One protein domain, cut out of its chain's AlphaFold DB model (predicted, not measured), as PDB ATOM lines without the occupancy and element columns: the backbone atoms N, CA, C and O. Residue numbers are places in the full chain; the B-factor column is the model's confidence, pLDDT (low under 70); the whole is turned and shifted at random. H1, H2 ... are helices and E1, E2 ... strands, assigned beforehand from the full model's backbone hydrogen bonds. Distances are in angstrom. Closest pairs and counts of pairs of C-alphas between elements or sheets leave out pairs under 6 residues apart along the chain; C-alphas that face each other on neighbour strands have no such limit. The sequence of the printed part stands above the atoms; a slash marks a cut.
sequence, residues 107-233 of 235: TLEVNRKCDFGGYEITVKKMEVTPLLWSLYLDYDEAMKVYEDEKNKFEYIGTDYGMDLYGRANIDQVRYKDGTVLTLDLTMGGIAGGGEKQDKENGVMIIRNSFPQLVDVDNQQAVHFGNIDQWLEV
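Overview. This is residues 107 to 233 of the 235 residues of an uncharacterized protein of Ruminococcus sp. OM05-7 (UniProt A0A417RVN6). What shape do these backbone atoms make? A strongly twisted five-stranded sheet, E1 E2 E3 E7 E6, stands partly face to face with a smaller sheet, E5 E4 E8 E9, as a sandwich with crossed strands. H1 lies beside the strands of the larger sheet, and residues 152 to 163 loop from it to the short H2. What is it made of? The 127 printed residues hold nine named strands and two named helices, in the order E1 E2 E3 H1 H2 E4 E5 E6 E7 E8 E9; both sheets are antiparallel, and the class is mixed. How compact is it? It is compact, with a radius of gyration of the C-alphas of 14.4 A and spans of 42 by 32 by 26 A.

Arrangement. How is the larger sheet built? E1, residues 107 to 115, E2, residues 120 to 128, and E3, residues 132 to 138, form a meander, each strand the antiparallel neighbour of the one before; within hydrogen-bond range are N 108 and O 126, 2.8 A, and N 134 and O 127, 2.8 A. E7, residues 203 to 209, is antiparallel to E3, with N 135 and O 206 at 2.8 A, and forms a hairpin with the edge strand E6, residues 194 to 198, with N 205 and O 196 at 2.8 A. Where are the helices? H1, residues 139 to 151, is on this sheet at the sheet's level, with a height of 3.2 A; its closest C-alphas with E7 are those of Tyr 139 and Val 203, 4.3 A apart. H2, residues 164 to 167, is on the sheet too, over none of its strands, with a height of 5.7 A. H1, with residues 142 to 146 alone, and H2 only just touch, with 3 pairs of C-alphas within 8 A, the closest being Val 145 and Leu 164 at 6.9 A. Are the helix backbones in hydrogen-bond range? In H1, 6 of 9 O i to N i+4 pairs are; H2 is too short for such a pair. How does the other sheet stand? E4, residues 170 to 175, has N 173 and O 181 at 2.9 A in its hairpin with E5, residues 180 to 182. E8, residues 219 to 224, has N 220 and O 174 at 2.8 A to E4, and N 231 and O 222 at 2.8 A in its hairpin with E9, residues 229 to 232. The facing parts of the two sheets are 10.1 A centre to centre, their strands at 71 degrees.

Along the chain. Where do the elements begin and end? E1 begins at C-alpha 107, (22.498, -112.994, 4.980), and E9 ends at C-alpha 232, (23.671, -99.864, 7.880). Which are long? E2 measures 22.3 A, E1 21.3 A, E3 20.2 A, E7 19.6 A and H1 18.4 A; E1 bends by 68 degrees at residue 112, and E2 by 60 degrees at residue 124.

Size, cuts and confidence. How large is it? The two C-alphas farthest apart, of Glu 154 and Asp 177, are 44.9 A apart. Which links are long? H1 to H2 and E5 to E6 are long, and the printed part has no cut. Where is confidence low? The model's pLDDT is under 70 at residues 151 to 161 and 187 to 192.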
ATOM      1  N   THR A 107      22.939-113.929   6.018       95.81
ATOM      2  CA  THR A 107      22.498-112.994   4.980       95.81
ATOM      3  C   THR A 107      21.798-111.797   5.615       95.81
ATOM      4  O   THR A 107      20.858-111.951   6.396       95.81
ATOM      5  N   LEU A 108      22.260-110.603   5.265       95.25
ATOM      6  CA  LEU A 108      21.716-109.313   5.658       95.25
ATOM      7  C   LEU A 108      21.177-108.632   4.402       95.25
ATOM      8  O   LEU A 108      21.946-108.240   3.525       95.25
ATOM      9  N   GLU A 109      19.857-108.522   4.296       95.31
ATOM     10  CA  GLU A 109      19.212-107.788   3.206       95.31
ATOM     11  C   GLU A 109      19.389-106.287   3.439       95.31
ATOM     12  O   GLU A 109      18.950-105.758   4.458       95.31
ATOM     13  N   VAL A 110      20.046-105.610   2.498       95.69
ATOM     14  CA  VAL A 110      20.421-104.198   2.635       95.69
ATOM     15  C   VAL A 110      19.531-103.341   1.743       95.69
ATOM     16  O   VAL A 110      18.807-102.482   2.239       95.69
ATOM     17  N   ASN A 111      19.549-103.609   0.435       95.12
ATOM     18  CA  ASN A 111      18.787-102.925  -0.611       95.12
ATOM     19  C   ASN A 111      18.816-101.391  -0.495       95.12
ATOM     20  O   ASN A 111      17.778-100.724  -0.521       95.12
ATOM     21  N   ARG A 112      20.019-100.823  -0.361       93.69
ATOM     22  CA  ARG A 112      20.249 -99.376  -0.220       93.69
ATOM     23  C   ARG A 112      21.319 -98.901  -1.186       93.69
ATOM     24  O   ARG A 112      22.267 -99.625  -1.470       93.69
ATOM     25  N   LYS A 113      21.170 -97.667  -1.666       94.62
ATOM     26  CA  LYS A 113      22.245 -96.967  -2.371       94.62
ATOM     27  C   LYS A 113      23.250 -96.432  -1.365       94.62
ATOM     28  O   LYS A 113      22.858 -95.821  -0.372       94.62
ATOM     29  N   CYS A 114      24.521 -96.663  -1.651       92.19
ATOM     30  CA  CYS A 114      25.643 -96.157  -0.885       92.19
ATOM     31  C   CYS A 114      26.597 -95.439  -1.830       92.19
ATOM     32  O   CYS A 114      26.768 -95.847  -2.980       92.19
ATOM     33  N   ASP A 115      27.202 -94.369  -1.337       91.19
ATOM     34  CA  ASP A 115      28.263 -93.686  -2.052       91.19
ATOM     35  C   ASP A 115      29.564 -94.482  -1.887       91.19
ATOM     36  O   ASP A 115      30.013 -94.698  -0.768       91.19
ATOM     37  N   PHE A 116      30.164 -94.931  -2.988       90.12
ATOM     38  CA  PHE A 116      31.486 -95.555  -3.020       90.12
ATOM     39  C   PHE A 116      32.530 -94.574  -3.566       90.12
ATOM     40  O   PHE A 116      33.215 -94.845  -4.550       90.12
ATOM     41  N   GLY A 117      32.650 -93.402  -2.939       84.62
ATOM     42  CA  GLY A 117      33.633 -92.380  -3.313       84.62
ATOM     43  C   GLY A 117      33.305 -91.677  -4.635       84.62
ATOM     44  O   GLY A 117      34.155 -91.589  -5.516       84.62
ATOM     45  N   GLY A 118      32.067 -91.204  -4.777       86.38
ATOM     46  CA  GLY A 118      31.517 -90.540  -5.960       86.38
ATOM     47  C   GLY A 118      30.624 -91.430  -6.832       86.38
ATOM     48  O   GLY A 118      30.011 -90.928  -7.777       86.38
ATOM     49  N   TYR A 119      30.519 -92.723  -6.520       89.00
ATOM     50  CA  TYR A 119      29.709 -93.689  -7.263       89.00
ATOM     51  C   TYR A 119      28.557 -94.179  -6.390       89.00
ATOM     52  O   TYR A 119      28.762 -94.941  -5.450       89.00
ATOM     53  N   GLU A 120      27.329 -93.774  -6.715       93.62
ATOM     54  CA  GLU A 120      26.142 -94.317  -6.055       93.62
ATOM     55  C   GLU A 120      25.860 -95.740  -6.545       93.62
ATOM     56  O   GLU A 120      25.369 -95.936  -7.662       93.62
ATOM     57  N   ILE A 121      26.139 -96.727  -5.694       95.88
ATOM     58  CA  ILE A 121      25.965 -98.151  -5.992       95.88
ATOM     59  C   ILE A 121      24.971 -98.755  -5.008       95.88
ATOM     60  O   ILE A 121      25.042 -98.550  -3.794       95.88
ATOM     61  N   THR A 122      24.031 -99.530  -5.531       97.69
ATOM     62  CA  THR A 122      23.068-100.277  -4.731       97.69
ATOM     63  C   THR A 122      23.737-101.503  -4.119       97.69
ATOM     64  O   THR A 122      24.120-102.438  -4.823       97.69
ATOM     65  N   VAL A 123      23.822-101.535  -2.790       97.69
ATOM     66  CA  VAL A 123      24.160-102.732  -2.018       97.69
ATOM     67  C   VAL A 123      22.875-103.531  -1.819       97.69
ATOM     68  O   VAL A 123      21.983-103.113  -1.081       97.69
ATOM     69  N   LYS A 124      22.758-104.674  -2.498       97.62
ATOM     70  CA  LYS A 124      21.570-105.544  -2.441       97.62
ATOM     71  C   LYS A 124      21.535-106.306  -1.121       97.62
ATOM     72  O   LYS A 124      20.578-106.202  -0.359       97.62
ATOM     73  N   LYS A 125      22.627-106.999  -0.805       97.00
ATOM     74  CA  LYS A 125      22.790-107.741   0.448       97.00
ATOM     75  C   LYS A 125      24.248-107.793   0.884       97.00
ATOM     76  O   LYS A 125      25.159-107.582   0.080       97.00
ATOM     77  N   MET A 126      24.445-108.137   2.147       96.69
ATOM     78  CA  MET A 126      25.729-108.526   2.709       96.69
ATOM     79  C   MET A 126      25.620-109.948   3.256       96.69
ATOM     80  O   MET A 126      24.645-110.293   3.917       96.69
ATOM     81  N   GLU A 127      26.614-110.783   2.997       95.38
ATOM     82  CA  GLU A 127      26.770-112.072   3.668       95.38
ATOM     83  C   GLU A 127      27.950-111.988   4.618       95.38
ATOM     84  O   GLU A 127      29.003-111.469   4.255       95.38
ATOM     85  N   VAL A 128      27.773-112.455   5.850       93.88
ATOM     86  CA  VAL A 128      28.786-112.271   6.886       93.88
ATOM     87  C   VAL A 128      28.912-113.483   7.806       93.88
ATOM     88  O   VAL A 128      27.938-114.121   8.204       93.88
ATOM     89  N   THR A 129      30.151-113.800   8.147       91.12
ATOM     90  CA  THR A 129      30.560-114.731   9.200       91.12
ATOM     91  C   THR A 129      31.468-113.970  10.171       91.12
ATOM     92  O   THR A 129      31.894-112.859   9.856       91.12
ATOM     93  N   PRO A 130      31.834-114.542  11.331       90.50
ATOM     94  CA  PRO A 130      32.763-113.873  12.243       90.50
ATOM     95  C   PRO A 130      34.135-113.530  11.642       90.50
ATOM     96  O   PRO A 130      34.857-112.737  12.236       90.50
ATOM     97  N   LEU A 131      34.502-114.133  10.504       86.56
ATOM     98  CA  LEU A 131      35.811-113.980   9.859       86.56
ATOM     99  C   LEU A 131      35.742-113.411   8.441       86.56
ATOM    100  O   LEU A 131      36.710-112.819   7.988       86.56
ATOM    101  N   LEU A 132      34.641-113.618   7.724       88.62
ATOM    102  CA  LEU A 132      34.501-113.301   6.301       88.62
ATOM    103  C   LEU A 132      33.269-112.449   6.060       88.62
ATOM    104  O   LEU A 132      32.242-112.642   6.712       88.62
ATOM    105  N   TRP A 133      33.342-111.602   5.047       92.81
ATOM    106  CA  TRP A 133      32.204-110.853   4.551       92.81
ATOM    107  C   TRP A 133      32.165-110.838   3.024       92.81
ATOM    108  O   TRP A 133      33.165-111.041   2.333       92.81
ATOM    109  N   SER A 134      30.973-110.625   2.481       94.50
ATOM    110  CA  SER A 134      30.734-110.446   1.054       94.50
ATOM    111  C   SER A 134      29.664-109.386   0.834       94.50
ATOM    112  O   SER A 134      28.605-109.445   1.455       94.50
ATOM    113  N   LEU A 135      29.918-108.438  -0.062       96.62
ATOM    114  CA  LEU A 135      28.943-107.451  -0.521       96.62
ATOM    115  C   LEU A 135      28.442-107.841  -1.903       96.62
ATOM    116  O   LEU A 135      29.237-108.141  -2.789       96.62
ATOM    117  N   TYR A 136      27.126-107.798  -2.081       97.31
ATOM    118  CA  TYR A 136      26.466-108.022  -3.360       97.31
ATOM    119  C   TYR A 136      25.993-106.676  -3.888       97.31
ATOM    120  O   TYR A 136      25.005-106.115  -3.407       97.31
ATOM    121  N   LEU A 137      26.730-106.157  -4.856       97.81
ATOM    122  CA  LEU A 137      26.542-104.838  -5.437       97.81
ATOM    123  C   LEU A 137      25.800-104.966  -6.762       97.81
ATOM    124  O   LEU A 137      25.946-105.970  -7.462       97.81
ATOM    125  N   ASP A 138      24.996-103.970  -7.120       98.12
ATOM    126  CA  ASP A 138      24.404-103.931  -8.453       98.12
ATOM    127  C   ASP A 138      25.487-103.883  -9.534       98.12
ATOM    128  O   ASP A 138      26.408-103.070  -9.469       98.12
ATOM    129  N   TYR A 139      25.396-104.794 -10.504       96.88
ATOM    130  CA  TYR A 139      26.449-104.986 -11.494       96.88
ATOM    131  C   TYR A 139      26.618-103.772 -12.409       96.88
ATOM    132  O   TYR A 139      27.742-103.313 -12.588       96.88
ATOM    133  N   ASP A 140      25.535-103.224 -12.959       95.88
ATOM    134  CA  ASP A 140      25.630-102.122 -13.924       95.88
ATOM    135  C   ASP A 140      26.128-100.836 -13.251       95.88
ATOM    136  O   ASP A 140      26.862-100.052 -13.852       95.88
ATOM    137  N   GLU A 141      25.753-100.610 -11.989       95.88
ATOM    138  CA  GLU A 141      26.259 -99.487 -11.196       95.88
ATOM    139  C   GLU A 141      27.731 -99.681 -10.802       95.88
ATOM    140  O   GLU A 141      28.525 -98.753 -10.958       95.88
ATOM    141  N   ALA A 142      28.120-100.884 -10.369       94.38
ATOM    142  CA  ALA A 142      29.498-101.213 -10.008       94.38
ATOM    143  C   ALA A 142      30.459-101.167 -11.207       94.38
ATOM    144  O   ALA A 142      31.583-100.680 -11.082       94.38
ATOM    145  N   MET A 143      30.033-101.634 -12.385       91.88
ATOM    146  CA  MET A 143      30.890-101.675 -13.573       91.88
ATOM    147  C   MET A 143      31.304-100.288 -14.069       91.88
ATOM    148  O   MET A 143      32.390-100.161 -14.637       91.88
ATOM    149  N   LYS A 144      30.515 -99.242 -13.783       89.56
ATOM    150  CA  LYS A 144      30.881 -97.852 -14.099       89.56
ATOM    151  C   LYS A 144      32.189 -97.428 -13.440       89.56
ATOM    152  O   LYS A 144      32.941 -96.689 -14.060       89.56
ATOM    153  N   VAL A 145      32.481 -97.924 -12.233       88.56
ATOM    154  CA  VAL A 145      33.755 -97.650 -11.547       88.56
ATOM    155  C   VAL A 145      34.910 -98.134 -12.418       88.56
ATOM    156  O   VAL A 145      35.779 -97.356 -12.786       88.56
ATOM    157  N   TYR A 146      34.889 -99.397 -12.846       85.25
ATOM    158  CA  TYR A 146      35.970 -99.957 -13.661       85.25
ATOM    159  C   TYR A 146      36.046 -99.344 -15.062       85.25
ATOM    160  O   TYR A 146      37.137 -99.231 -15.616       85.25
ATOM    161  N   GLU A 147      34.912 -98.969 -15.660       85.31
ATOM    162  CA  GLU A 147      34.897 -98.270 -16.949       85.31
ATOM    163  C   GLU A 147      35.553 -96.890 -16.848       85.31
ATOM    164  O   GLU A 147      36.380 -96.544 -17.695       85.31
ATOM    165  N   ASP A 148      35.234 -96.125 -15.808       80.88
ATOM    166  CA  ASP A 148      35.797 -94.794 -15.596       80.88
ATOM    167  C   ASP A 148      37.279 -94.858 -15.199       80.88
ATOM    168  O   ASP A 148      38.090 -94.136 -15.782       80.88
ATOM    169  N   GLU A 149      37.652 -95.764 -14.290       74.75
ATOM    170  CA  GLU A 149      39.041 -95.968 -13.844       74.75
ATOM    171  C   GLU A 149      39.942 -96.475 -14.982       74.75
ATOM    172  O   GLU A 149      41.094 -96.062 -15.118       74.75
ATOM    173  N   LYS A 150      39.419 -97.315 -15.885       70.81
ATOM    174  CA  LYS A 150      40.164 -97.778 -17.069       70.81
ATOM    175  C   LYS A 150      40.412 -96.663 -18.090       70.81
ATOM    176  O   LYS A 150      41.380 -96.737 -18.849       70.81
ATOM    177  N   ASN A 151      39.531 -95.663 -18.150       57.69
ATOM    178  CA  ASN A 151      39.523 -94.637 -19.194       57.69
ATOM    179  C   ASN A 151      40.136 -93.289 -18.762       57.69
ATOM    180  O   ASN A 151      40.384 -92.446 -19.626       57.69
ATOM    181  N   LYS A 152      40.412 -93.064 -17.471       55.72
ATOM    182  CA  LYS A 152      40.952 -91.795 -16.954       55.72
ATOM    183  C   LYS A 152      42.405 -91.944 -16.478       55.72
ATOM    184  O   LYS A 152      42.667 -92.171 -15.308       55.72
ATOM    185  N   PHE A 153      43.367 -91.707 -17.376       51.22
ATOM    186  CA  PHE A 153      44.732 -91.302 -16.980       51.22
ATOM    187  C   PHE A 153      44.831 -89.796 -16.657       51.22
ATOM    188  O   PHE A 153      45.865 -89.336 -16.177       51.22
ATOM    189  N   GLU A 154      43.777 -89.015 -16.916       49.75
ATOM    190  CA  GLU A 154      43.729 -87.579 -16.627       49.75
ATOM    191  C   GLU A 154      42.700 -87.300 -15.530       49.75
ATOM    192  O   GLU A 154      41.490 -87.435 -15.714       49.75
ATOM    193  N   TYR A 155      43.217 -86.947 -14.358       52.50
ATOM    194  CA  TYR A 155      42.454 -86.800 -13.131       52.50
ATOM    195  C   TYR A 155      41.973 -85.358 -12.913       52.50
ATOM    196  O   TYR A 155      42.787 -84.437 -12.823       52.50
ATOM    197  N   ILE A 156      40.656 -85.166 -12.773       45.72
ATOM    198  CA  ILE A 156      40.042 -83.914 -12.302       45.72
ATOM    199  C   ILE A 156      38.899 -84.277 -11.328       45.72
ATOM    200  O   ILE A 156      37.791 -84.575 -11.768       45.72
ATOM    201  N   GLY A 157      39.162 -84.293 -10.012       58.12
ATOM    202  CA  GLY A 157      38.174 -84.636  -8.969       58.12
ATOM    203  C   GLY A 157      38.779 -84.857  -7.571       58.12
ATOM    204  O   GLY A 157      39.912 -84.451  -7.336       58.12
ATOM    205  N   THR A 158      38.012 -85.472  -6.654       51.41
ATOM    206  CA  THR A 158      38.436 -85.975  -5.316       51.41
ATOM    207  C   THR A 158      38.542 -87.507  -5.256       51.41
ATOM    208  O   THR A 158      38.703 -88.082  -4.186       51.41
ATOM    209  N   ASP A 159      38.404 -88.169  -6.402       57.09
ATOM    210  CA  ASP A 159      38.406 -89.622  -6.552       57.09
ATOM    211  C   ASP A 159      39.834 -90.222  -6.458       57.09
ATOM    212  O   ASP A 159      40.756 -89.685  -7.050       57.09
ATOM    213  N   TYR A 160      40.105 -91.286  -5.706       54.69
ATOM    214  CA  TYR A 160      41.499 -91.690  -5.407       54.69
ATOM    215  C   TYR A 160      42.156 -92.621  -6.442       54.69
ATOM    216  O   TYR A 160      43.267 -93.094  -6.203       54.69
ATOM    217  N   GLY A 161      41.516 -92.876  -7.589       65.62
ATOM    218  CA  GLY A 161      42.039 -93.808  -8.596       65.62
ATOM    219  C   GLY A 161      42.057 -95.247  -8.077       65.62
ATOM    220  O   GLY A 161      43.070 -95.942  -8.172       65.62
ATOM    221  N   MET A 162      40.976 -95.643  -7.404       76.00
ATOM    222  CA  MET A 162      40.878 -96.883  -6.639       76.00
ATOM    223  C   MET A 162      39.745 -97.735  -7.201       76.00
ATOM    224  O   MET A 162      38.643 -97.237  -7.439       76.00
ATOM    225  N   ASP A 163      39.996 -99.025  -7.389       84.31
ATOM    226  CA  ASP A 163      38.949 -99.966  -7.772       84.31
ATOM    227  C   ASP A 163      37.931-100.186  -6.639       84.31
ATOM    228  O   ASP A 163      38.050 -99.682  -5.515       84.31
ATOM    229  N   LEU A 164      36.868-100.925  -6.948       88.38
ATOM    230  CA  LEU A 164      35.790-101.166  -5.997       88.38
ATOM    231  C   LEU A 164      36.241-102.027  -4.811       88.38
ATOM    232  O   LEU A 164      35.775-101.795  -3.694       88.38
ATOM    233  N   TYR A 165      37.173-102.964  -5.024       87.75
ATOM    234  CA  TYR A 165      37.783-103.753  -3.954       87.75
ATOM    235  C   TYR A 165      38.437-102.868  -2.891       87.75
ATOM    236  O   TYR A 165      38.194-103.052  -1.696       87.75
ATOM    237  N   GLY A 166      39.226-101.876  -3.314       86.06
ATOM    238  CA  GLY A 166      39.845-100.916  -2.408       86.06
ATOM    239  C   GLY A 166      38.815-100.042  -1.688       86.06
ATOM    240  O   GLY A 166      38.908 -99.854  -0.473       86.06
ATOM    241  N   ARG A 167      37.798 -99.542  -2.398       89.31
ATOM    242  CA  ARG A 167      36.753 -98.676  -1.812       89.31
ATOM    243  C   ARG A 167      35.902 -99.391  -0.769       89.31
ATOM    244  O   ARG A 167      35.483 -98.771   0.201       89.31
ATOM    245  N   ALA A 168      35.659-100.684  -0.958       91.25
ATOM    246  CA  ALA A 168      34.850-101.507  -0.067       91.25
ATOM    247  C   ALA A 168      35.620-102.034   1.160       91.25
ATOM    248  O   ALA A 168      35.114-102.902   1.873       91.25
ATOM    249  N   ASN A 169      36.842-101.556   1.419       89.94
ATOM    250  CA  ASN A 169      37.629-102.003   2.562       89.94
ATOM    251  C   ASN A 169      36.959-101.615   3.891       89.94
ATOM    252  O   ASN A 169      36.821-100.432   4.198       89.94
ATOM    253  N   ILE A 170      36.559-102.624   4.669       93.44
ATOM    254  CA  ILE A 170      35.934-102.428   5.978       93.44
ATOM    255  C   ILE A 170      37.013-102.297   7.051       93.44
ATOM    256  O   ILE A 170      37.785-103.233   7.261       93.44
ATOM    257  N   ASP A 171      37.017-101.177   7.768       93.31
ATOM    258  CA  ASP A 171      37.953-100.873   8.859       93.31
ATOM    259  C   ASP A 171      37.256-100.757  10.226       93.31
ATOM    260  O   ASP A 171      37.916-100.795  11.266       93.31
ATOM    261  N   GLN A 172      35.921-100.666  10.259       96.69
ATOM    262  CA  GLN A 172      35.154-100.657  11.504       96.69
ATOM    263  C   GLN A 172      33.829-101.414  11.395       96.69
ATOM    264  O   GLN A 172      33.191-101.482  10.342       96.69
ATOM    265  N   VAL A 173      33.383-101.937  12.536       97.31
ATOM    266  CA  VAL A 173      32.063-102.547  12.714       97.31
ATOM    267  C   VAL A 173      31.364-101.875  13.887       97.31
ATOM    268  O   VAL A 173      31.931-101.783  14.973       97.31
ATOM    269  N   ARG A 174      30.118-101.437  13.694       98.00
ATOM    270  CA  ARG A 174      29.278-100.924  14.781       98.00
ATOM    271  C   ARG A 174      28.260-101.969  15.209       98.00
ATOM    272  O   ARG A 174      27.566-102.552  14.371       98.00
ATOM    273  N   TYR A 175      28.163-102.175  16.514       97.69
ATOM    274  CA  TYR A 175      27.205-103.075  17.140       97.69
ATOM    275  C   TYR A 175      25.918-102.352  17.549       97.69
ATOM    276  O   TYR A 175      25.879-101.129  17.676       97.69
ATOM    277  N   LYS A 176      24.854-103.127  17.778       96.44
ATOM    278  CA  LYS A 176      23.519-102.641  18.178       96.44
ATOM    279  C   LYS A 176      23.511-101.807  19.464       96.44
ATOM    280  O   LYS A 176      22.610-100.998  19.655       96.44
ATOM    281  N   ASP A 177      24.480-102.012  20.354       96.25
ATOM    282  CA  ASP A 177      24.637-101.243  21.595       96.25
ATOM    283  C   ASP A 177      25.373 -99.902  21.389       96.25
ATOM    284  O   ASP A 177      25.543 -99.138  22.339       96.25
ATOM    285  N   GLY A 178      25.793 -99.605  20.154       95.75
ATOM    286  CA  GLY A 178      26.561 -98.419  19.784       95.75
ATOM    287  C   GLY A 178      28.076 -98.587  19.916       95.75
ATOM    288  O   GLY A 178      28.810 -97.675  19.533       95.75
ATOM    289  N   THR A 179      28.564 -99.727  20.413       97.62
ATOM    290  CA  THR A 179      29.999-100.023  20.472       97.62
ATOM    291  C   THR A 179      30.567-100.103  19.055       97.62
ATOM    292  O   THR A 179      29.998-100.760  18.182       97.62
ATOM    293  N   VAL A 180      31.707 -99.446  18.822       97.75
ATOM    294  CA  VAL A 180      32.432 -99.496  17.547       97.75
ATOM    295  C   VAL A 180      33.715-100.293  17.733       97.75
ATOM    296  O   VAL A 180      34.589 -99.919  18.515       97.75
ATOM    297  N   LEU A 181      33.826-101.389  16.995       95.50
ATOM    298  CA  LEU A 181      35.038-102.176  16.865       95.50
ATOM    299  C   LEU A 181      35.878-101.606  15.717       95.50
ATOM    300  O   LEU A 181      35.453-101.660  14.566       95.50
ATOM    301  N   THR A 182      37.069-101.091  16.018       94.75
ATOM    302  CA  THR A 182      38.067-100.710  15.003       94.75
ATOM    303  C   THR A 182      38.948-101.910  14.676       94.75
ATOM    304  O   THR A 182      39.466-102.553  15.588       94.75
ATOM    305  N   LEU A 183      39.080-102.225  13.392       89.81
ATOM    306  CA  LEU A 183      39.835-103.358  12.867       89.81
ATOM    307  C   LEU A 183      41.295-102.940  12.629       89.81
ATOM    308  O   LEU A 183      41.554-101.946  11.953       89.81
ATOM    309  N   ASP A 184      42.254-103.702  13.160       82.44
ATOM    310  CA  ASP A 184      43.671-103.486  12.858       82.44
ATOM    311  C   ASP A 184      44.020-104.090  11.491       82.44
ATOM    312  O   ASP A 184      44.250-105.291  11.348       82.44
ATOM    313  N   LEU A 185      44.052-103.239  10.468       76.81
ATOM    314  CA  LEU A 185      44.354-103.643   9.097       76.81
ATOM    315  C   LEU A 185      45.845-103.946   8.866       76.81
ATOM    316  O   LEU A 185      46.191-104.489   7.817       76.81
ATOM    317  N   THR A 186      46.735-103.633   9.820       72.12
ATOM    318  CA  THR A 186      48.178-103.914   9.685       72.12
ATOM    319  C   THR A 186      48.499-105.401   9.792       72.12
ATOM    320  O   THR A 186      49.498-105.853   9.236       72.12
ATOM    321  N   MET A 187      47.623-106.172  10.440       58.16
ATOM    322  CA  MET A 187      47.758-107.623  10.575       58.16
ATOM    323  C   MET A 187      47.413-108.385   9.284       58.16
ATOM    324  O   MET A 187      47.712-109.573   9.182       58.16
ATOM    325  N   GLY A 188      46.822-107.713   8.286       57.59
ATOM    326  CA  GLY A 188      46.248-108.364   7.110       57.59
ATOM    327  C   GLY A 188      44.990-109.177   7.451       57.59
ATOM    328  O   GLY A 188      44.715-109.504   8.602       57.59
ATOM    329  N   GLY A 189      44.170-109.472   6.442       58.47
ATOM    330  CA  GLY A 189      43.003-110.336   6.619       58.47
ATOM    331  C   GLY A 189      43.400-111.796   6.882       58.47
ATOM    332  O   GLY A 189      44.387-112.279   6.331       58.47
ATOM    333  N   ILE A 190      42.616-112.519   7.692       58.81
ATOM    334  CA  ILE A 190      42.861-113.938   8.043       58.81
ATOM    335  C   ILE A 190      42.688-114.870   6.822       58.81
ATOM    336  O   ILE A 190      43.195-115.990   6.806       58.81
ATOM    337  N   ALA A 191      41.995-114.411   5.775       60.69
ATOM    338  CA  ALA A 191      41.799-115.139   4.524       60.69
ATOM    339  C   ALA A 191      41.880-114.211   3.301       60.69
ATOM    340  O   ALA A 191      41.661-113.001   3.406       60.69
ATOM    341  N   GLY A 192      42.153-114.800   2.132       62.28
ATOM    342  CA  GLY A 192      42.148-114.091   0.852       62.28
ATOM    343  C   GLY A 192      40.759-113.561   0.490       62.28
ATOM    344  O   GLY A 192      39.747-114.224   0.720       62.28
ATOM    345  N   GLY A 193      40.721-112.356  -0.072       75.38
ATOM    346  CA  GLY A 193      39.530-111.764  -0.670       75.38
ATOM    347  C   GLY A 193      39.599-111.770  -2.194       75.38
ATOM    348  O   GLY A 193      40.603-112.165  -2.790       75.38
ATOM    349  N   GLY A 194      38.517-111.348  -2.836       83.00
ATOM    350  CA  GLY A 194      38.466-111.248  -4.286       83.00
ATOM    351  C   GLY A 194      37.162-110.668  -4.803       83.00
ATOM    352  O   GLY A 194      36.214-110.420  -4.053       83.00
ATOM    353  N   GLU A 195      37.134-110.478  -6.115       88.56
ATOM    354  CA  GLU A 195      35.978-109.987  -6.848       88.56
ATOM    355  C   GLU A 195      35.406-111.097  -7.731       88.56
ATOM    356  O   GLU A 195      36.147-111.857  -8.361       88.56
ATOM    357  N   LYS A 196      34.077-111.181  -7.813       89.56
ATOM    358  CA  LYS A 196      33.378-112.098  -8.717       89.56
ATOM    359  C   LYS A 196      32.263-111.357  -9.444       89.56
ATOM    360  O   LYS A 196      31.355-110.813  -8.821       89.56
ATOM    361  N   GLN A 197      32.316-111.383 -10.773       92.50
ATOM    362  CA  GLN A 197      31.250-110.875 -11.635       92.50
ATOM    363  C   GLN A 197      30.223-111.978 -11.888       92.50
ATOM    364  O   GLN A 197      30.509-112.937 -12.602       92.50
ATOM    365  N   ASP A 198      29.019-111.821 -11.352       91.94
ATOM    366  CA  ASP A 198      27.877-112.689 -11.629       91.94
ATOM    367  C   ASP A 198      26.865-111.923 -12.490       91.94
ATOM    368  O   ASP A 198      25.909-111.303 -12.017       91.94
ATOM    369  N   LYS A 199      27.134-111.929 -13.799       91.56
ATOM    370  CA  LYS A 199      26.340-111.199 -14.796       91.56
ATOM    371  C   LYS A 199      24.934-111.762 -14.950       91.56
ATOM    372  O   LYS A 199      24.028-111.015 -15.295       91.56
ATOM    373  N   GLU A 200      24.759-113.061 -14.712       92.38
ATOM    374  CA  GLU A 200      23.460-113.727 -14.822       92.38
ATOM    375  C   GLU A 200      22.489-113.189 -13.769       92.38
ATOM    376  O   GLU A 200      21.346-112.868 -14.089       92.38
ATOM    377  N   ASN A 201      22.977-112.993 -12.542       94.12
ATOM    378  CA  ASN A 201      22.187-112.425 -11.451       94.12
ATOM    379  C   ASN A 201      22.305-110.893 -11.336       94.12
ATOM    380  O   ASN A 201      21.719-110.291 -10.433       94.12
ATOM    381  N   GLY A 202      23.051-110.249 -12.240       96.12
ATOM    382  CA  GLY A 202      23.257-108.802 -12.245       96.12
ATOM    383  C   GLY A 202      23.922-108.298 -10.964       96.12
ATOM    384  O   GLY A 202      23.505-107.269 -10.417       96.12
ATOM    385  N   VAL A 203      24.922-109.027 -10.452       96.75
ATOM    386  CA  VAL A 203      25.681-108.620  -9.260       96.75
ATOM    387  C   VAL A 203      27.196-108.646  -9.454       96.75
ATOM    388  O   VAL A 203      27.760-109.550 -10.072       96.75
ATOM    389  N   MET A 204      27.863-107.645  -8.883       95.62
ATOM    390  CA  MET A 204      29.292-107.679  -8.584       95.62
ATOM    391  C   MET A 204      29.458-108.071  -7.116       95.62
ATOM    392  O   MET A 204      28.844-107.461  -6.240       95.62
ATOM    393  N   ILE A 205      30.270-109.087  -6.843       95.06
ATOM    394  CA  ILE A 205      30.505-109.580  -5.488       95.06
ATOM    395  C   ILE A 205      31.915-109.191  -5.063       95.06
ATOM    396  O   ILE A 205      32.882-109.611  -5.695       95.06
ATOM    397  N   ILE A 206      32.022-108.443  -3.967       93.19
ATOM    398  CA  ILE A 206      33.293-108.143  -3.302       93.19
ATOM    399  C   ILE A 206      33.369-108.976  -2.030       93.19
ATOM    400  O   ILE A 206      32.446-108.923  -1.217       93.19
ATOM    401  N   ARG A 207      34.442-109.748  -1.853       90.88
ATOM    402  CA  ARG A 207      34.639-110.634  -0.698       90.88
ATOM    403  C   ARG A 207      35.953-110.313  -0.010       90.88
ATOM    404  O   ARG A 207      36.962-110.141  -0.689       90.88
ATOM    405  N   ASN A 208      35.964-110.285   1.316       88.25
ATOM    406  CA  ASN A 208      37.199-110.172   2.087       88.25
ATOM    407  C   ASN A 208      37.020-110.752   3.499       88.25
ATOM    408  O   ASN A 208      35.944-111.239   3.859       88.25
ATOM    409  N   SER A 209      38.083-110.714   4.295       86.44
ATOM    410  CA  SER A 209      38.087-111.149   5.686       86.44
ATOM    411  C   SER A 209      38.192-109.981   6.661       86.44
ATOM    412  O   SER A 209      38.658-108.891   6.327       86.44
ATOM    413  N   PHE A 210      37.733-110.211   7.887       87.38
ATOM    414  CA  PHE A 210      38.055-109.362   9.021       87.38
ATOM    415  C   PHE A 210      39.418-109.782   9.589       87.38
ATOM    416  O   PHE A 210      39.684-110.983   9.705       87.38
ATOM    417  N   PRO A 211      40.274-108.832   9.997       81.62
ATOM    418  CA  PRO A 211      41.535-109.147  10.676       81.62
ATOM    419  C   PRO A 211      41.322-109.636  12.120       81.62
ATOM    420  O   PRO A 211      42.248-110.119  12.762       81.62
ATOM    421  N   GLN A 212      40.100-109.520  12.645       85.56
ATOM    422  CA  GLN A 212      39.719-109.956  13.986       85.56
ATOM    423  C   GLN A 212      38.279-110.472  14.005       85.56
ATOM    424  O   GLN A 212      37.481-110.145  13.128       85.56
ATOM    425  N   LEU A 213      37.942-111.277  15.016       88.56
ATOM    426  CA  LEU A 213      36.608-111.861  15.149       88.56
ATOM    427  C   LEU A 213      35.539-110.780  15.337       88.56
ATOM    428  O   LEU A 213      35.643-109.933  16.223       88.56
ATOM    429  N   VAL A 214      34.475-110.874  14.542       91.31
ATOM    430  CA  VAL A 214      33.306-109.995  14.625       91.31
ATOM    431  C   VAL A 214      32.110-110.753  15.194       91.31
ATOM    432  O   VAL A 214      31.761-111.839  14.730       91.31
ATOM    433  N   ASP A 215      31.430-110.153  16.173       94.00
ATOM    434  CA  ASP A 215      30.120-110.621  16.628       94.00
ATOM    435  C   ASP A 215      29.026-110.266  15.606       94.00
ATOM    436  O   ASP A 215      28.432-109.183  15.610       94.00
ATOM    437  N   VAL A 216      28.766-111.210  14.705       93.88
ATOM    438  CA  VAL A 216      27.770-111.085  13.635       93.88
ATOM    439  C   VAL A 216      26.349-110.918  14.169       93.88
ATOM    440  O   VAL A 216      25.530-110.234  13.551       93.88
ATOM    441  N   ASP A 217      26.011-111.506  15.315       93.12
ATOM    442  CA  ASP A 217      24.645-111.453  15.848       93.12
ATOM    443  C   ASP A 217      24.306-110.053  16.375       93.12
ATOM    444  O   ASP A 217      23.148-109.616  16.317       93.12
ATOM    445  N   ASN A 218      25.327-109.300  16.784       95.06
ATOM    446  CA  ASN A 218      25.193-107.934  17.276       95.06
ATOM    447  C   ASN A 218      25.617-106.852  16.279       95.06
ATOM    448  O   ASN A 218      25.386-105.678  16.551       95.06
ATOM    449  N   GLN A 219      26.166-107.212  15.116       96.00
ATOM    450  CA  GLN A 219      26.495-106.267  14.045       96.00
ATOM    451  C   GLN A 219      25.260-105.481  13.575       96.00
ATOM    452  O   GLN A 219      24.208-106.075  13.304       96.00
ATOM    453  N   GLN A 220      25.409-104.158  13.465       97.00
ATOM    454  CA  GLN A 220      24.405-103.219  12.954       97.00
ATOM    455  C   GLN A 220      24.881-102.519  11.675       97.00
ATOM    456  O   GLN A 220      24.112-102.400  10.725       97.00
ATOM    457  N   ALA A 221      26.147-102.095  11.632       97.44
ATOM    458  CA  ALA A 221      26.711-101.370  10.498       97.44
ATOM    459  C   ALA A 221      28.191-101.698  10.280       97.44
ATOM    460  O   ALA A 221      28.872-102.190  11.187       97.44
ATOM    461  N   VAL A 222      28.689-101.392   9.086       97.25
ATOM    462  CA  VAL A 222      30.116-101.433   8.741       97.25
ATOM    463  C   VAL A 222      30.564-100.095   8.187       97.25
ATOM    464  O   VAL A 222      29.767 -99.383   7.577       97.25
ATOM    465  N   HIS A 223      31.826 -99.763   8.412       97.00
ATOM    466  CA  HIS A 223      32.451 -98.560   7.889       97.00
ATOM    467  C   HIS A 223      33.442 -98.913   6.788       97.00
ATOM    468  O   HIS A 223      34.204 -99.865   6.940       97.00
ATOM    469  N   PHE A 224      33.429 -98.142   5.705       93.94
ATOM    470  CA  PHE A 224      34.382 -98.243   4.612       93.94
ATOM    471  C   PHE A 224      35.457 -97.162   4.758       93.94
ATOM    472  O   PHE A 224      35.235 -96.005   4.396       93.94
ATOM    473  N   GLY A 225      36.630 -97.538   5.271       88.75
ATOM    474  CA  GLY A 225      37.671 -96.593   5.692       88.75
ATOM    475  C   GLY A 225      38.181 -95.673   4.583       88.75
ATOM    476  O   GLY A 225      38.359 -94.477   4.795       88.75
ATOM    477  N   ASN A 226      38.354 -96.206   3.371       86.81
ATOM    478  CA  ASN A 226      38.919 -95.452   2.245       86.81
ATOM    479  C   ASN A 226      37.988 -94.366   1.686       86.81
ATOM    480  O   ASN A 226      38.444 -93.491   0.951       86.81
ATOM    481  N   ILE A 227      36.697 -94.425   2.012       89.00
ATOM    482  CA  ILE A 227      35.679 -93.493   1.512       89.00
ATOM    483  C   ILE A 227      34.901 -92.795   2.636       89.00
ATOM    484  O   ILE A 227      34.055 -91.955   2.342       89.00
ATOM    485  N   ASP A 228      35.197 -93.112   3.900       91.31
ATOM    486  CA  ASP A 228      34.544 -92.560   5.095       91.31
ATOM    487  C   ASP A 228      33.008 -92.685   5.042       91.31
ATOM    488  O   ASP A 228      32.269 -91.709   5.185       91.31
ATOM    489  N   GLN A 229      32.510 -93.890   4.735       93.19
ATOM    490  CA  GLN A 229      31.074 -94.163   4.598       93.19
ATOM    491  C   GLN A 229      30.612 -95.310   5.487       93.19
ATOM    492  O   GLN A 229      31.239 -96.366   5.554       93.19
ATOM    493  N   TRP A 230      29.452 -95.122   6.116       95.81
ATOM    494  CA  TRP A 230      28.768 -96.161   6.878       95.81
ATOM    495  C   TRP A 230      27.699 -96.849   6.036       95.81
ATOM    496  O   TRP A 230      26.851 -96.200   5.423       95.81
ATOM    497  N   LEU A 231      27.688 -98.176   6.096       96.06
ATOM    498  CA  LEU A 231      26.605 -99.005   5.604       96.06
ATOM    499  C   LEU A 231      25.857 -99.627   6.783       96.06
ATOM    500  O   LEU A 231      26.369-100.517   7.463       96.06
ATOM    501  N   GLU A 232      24.618 -99.189   6.990       95.81
ATOM    502  CA  GLU A 232      23.671 -99.864   7.880       95.81
ATOM    503  C   GLU A 232      23.216-101.179   7.236       95.81
ATOM    504  O   GLU A 232      22.610-101.175   6.161       95.81
ATOM    505  N   VAL A 233      23.488-102.296   7.905       93.38
ATOM    506  CA  VAL A 233      23.144-103.648   7.429       93.38
ATOM    507  C   VAL A 233      22.005-104.283   8.223       93.38
ATOM    508  O   VAL A 233      21.504-105.343   7.853       93.38
TER     509      VAL A 233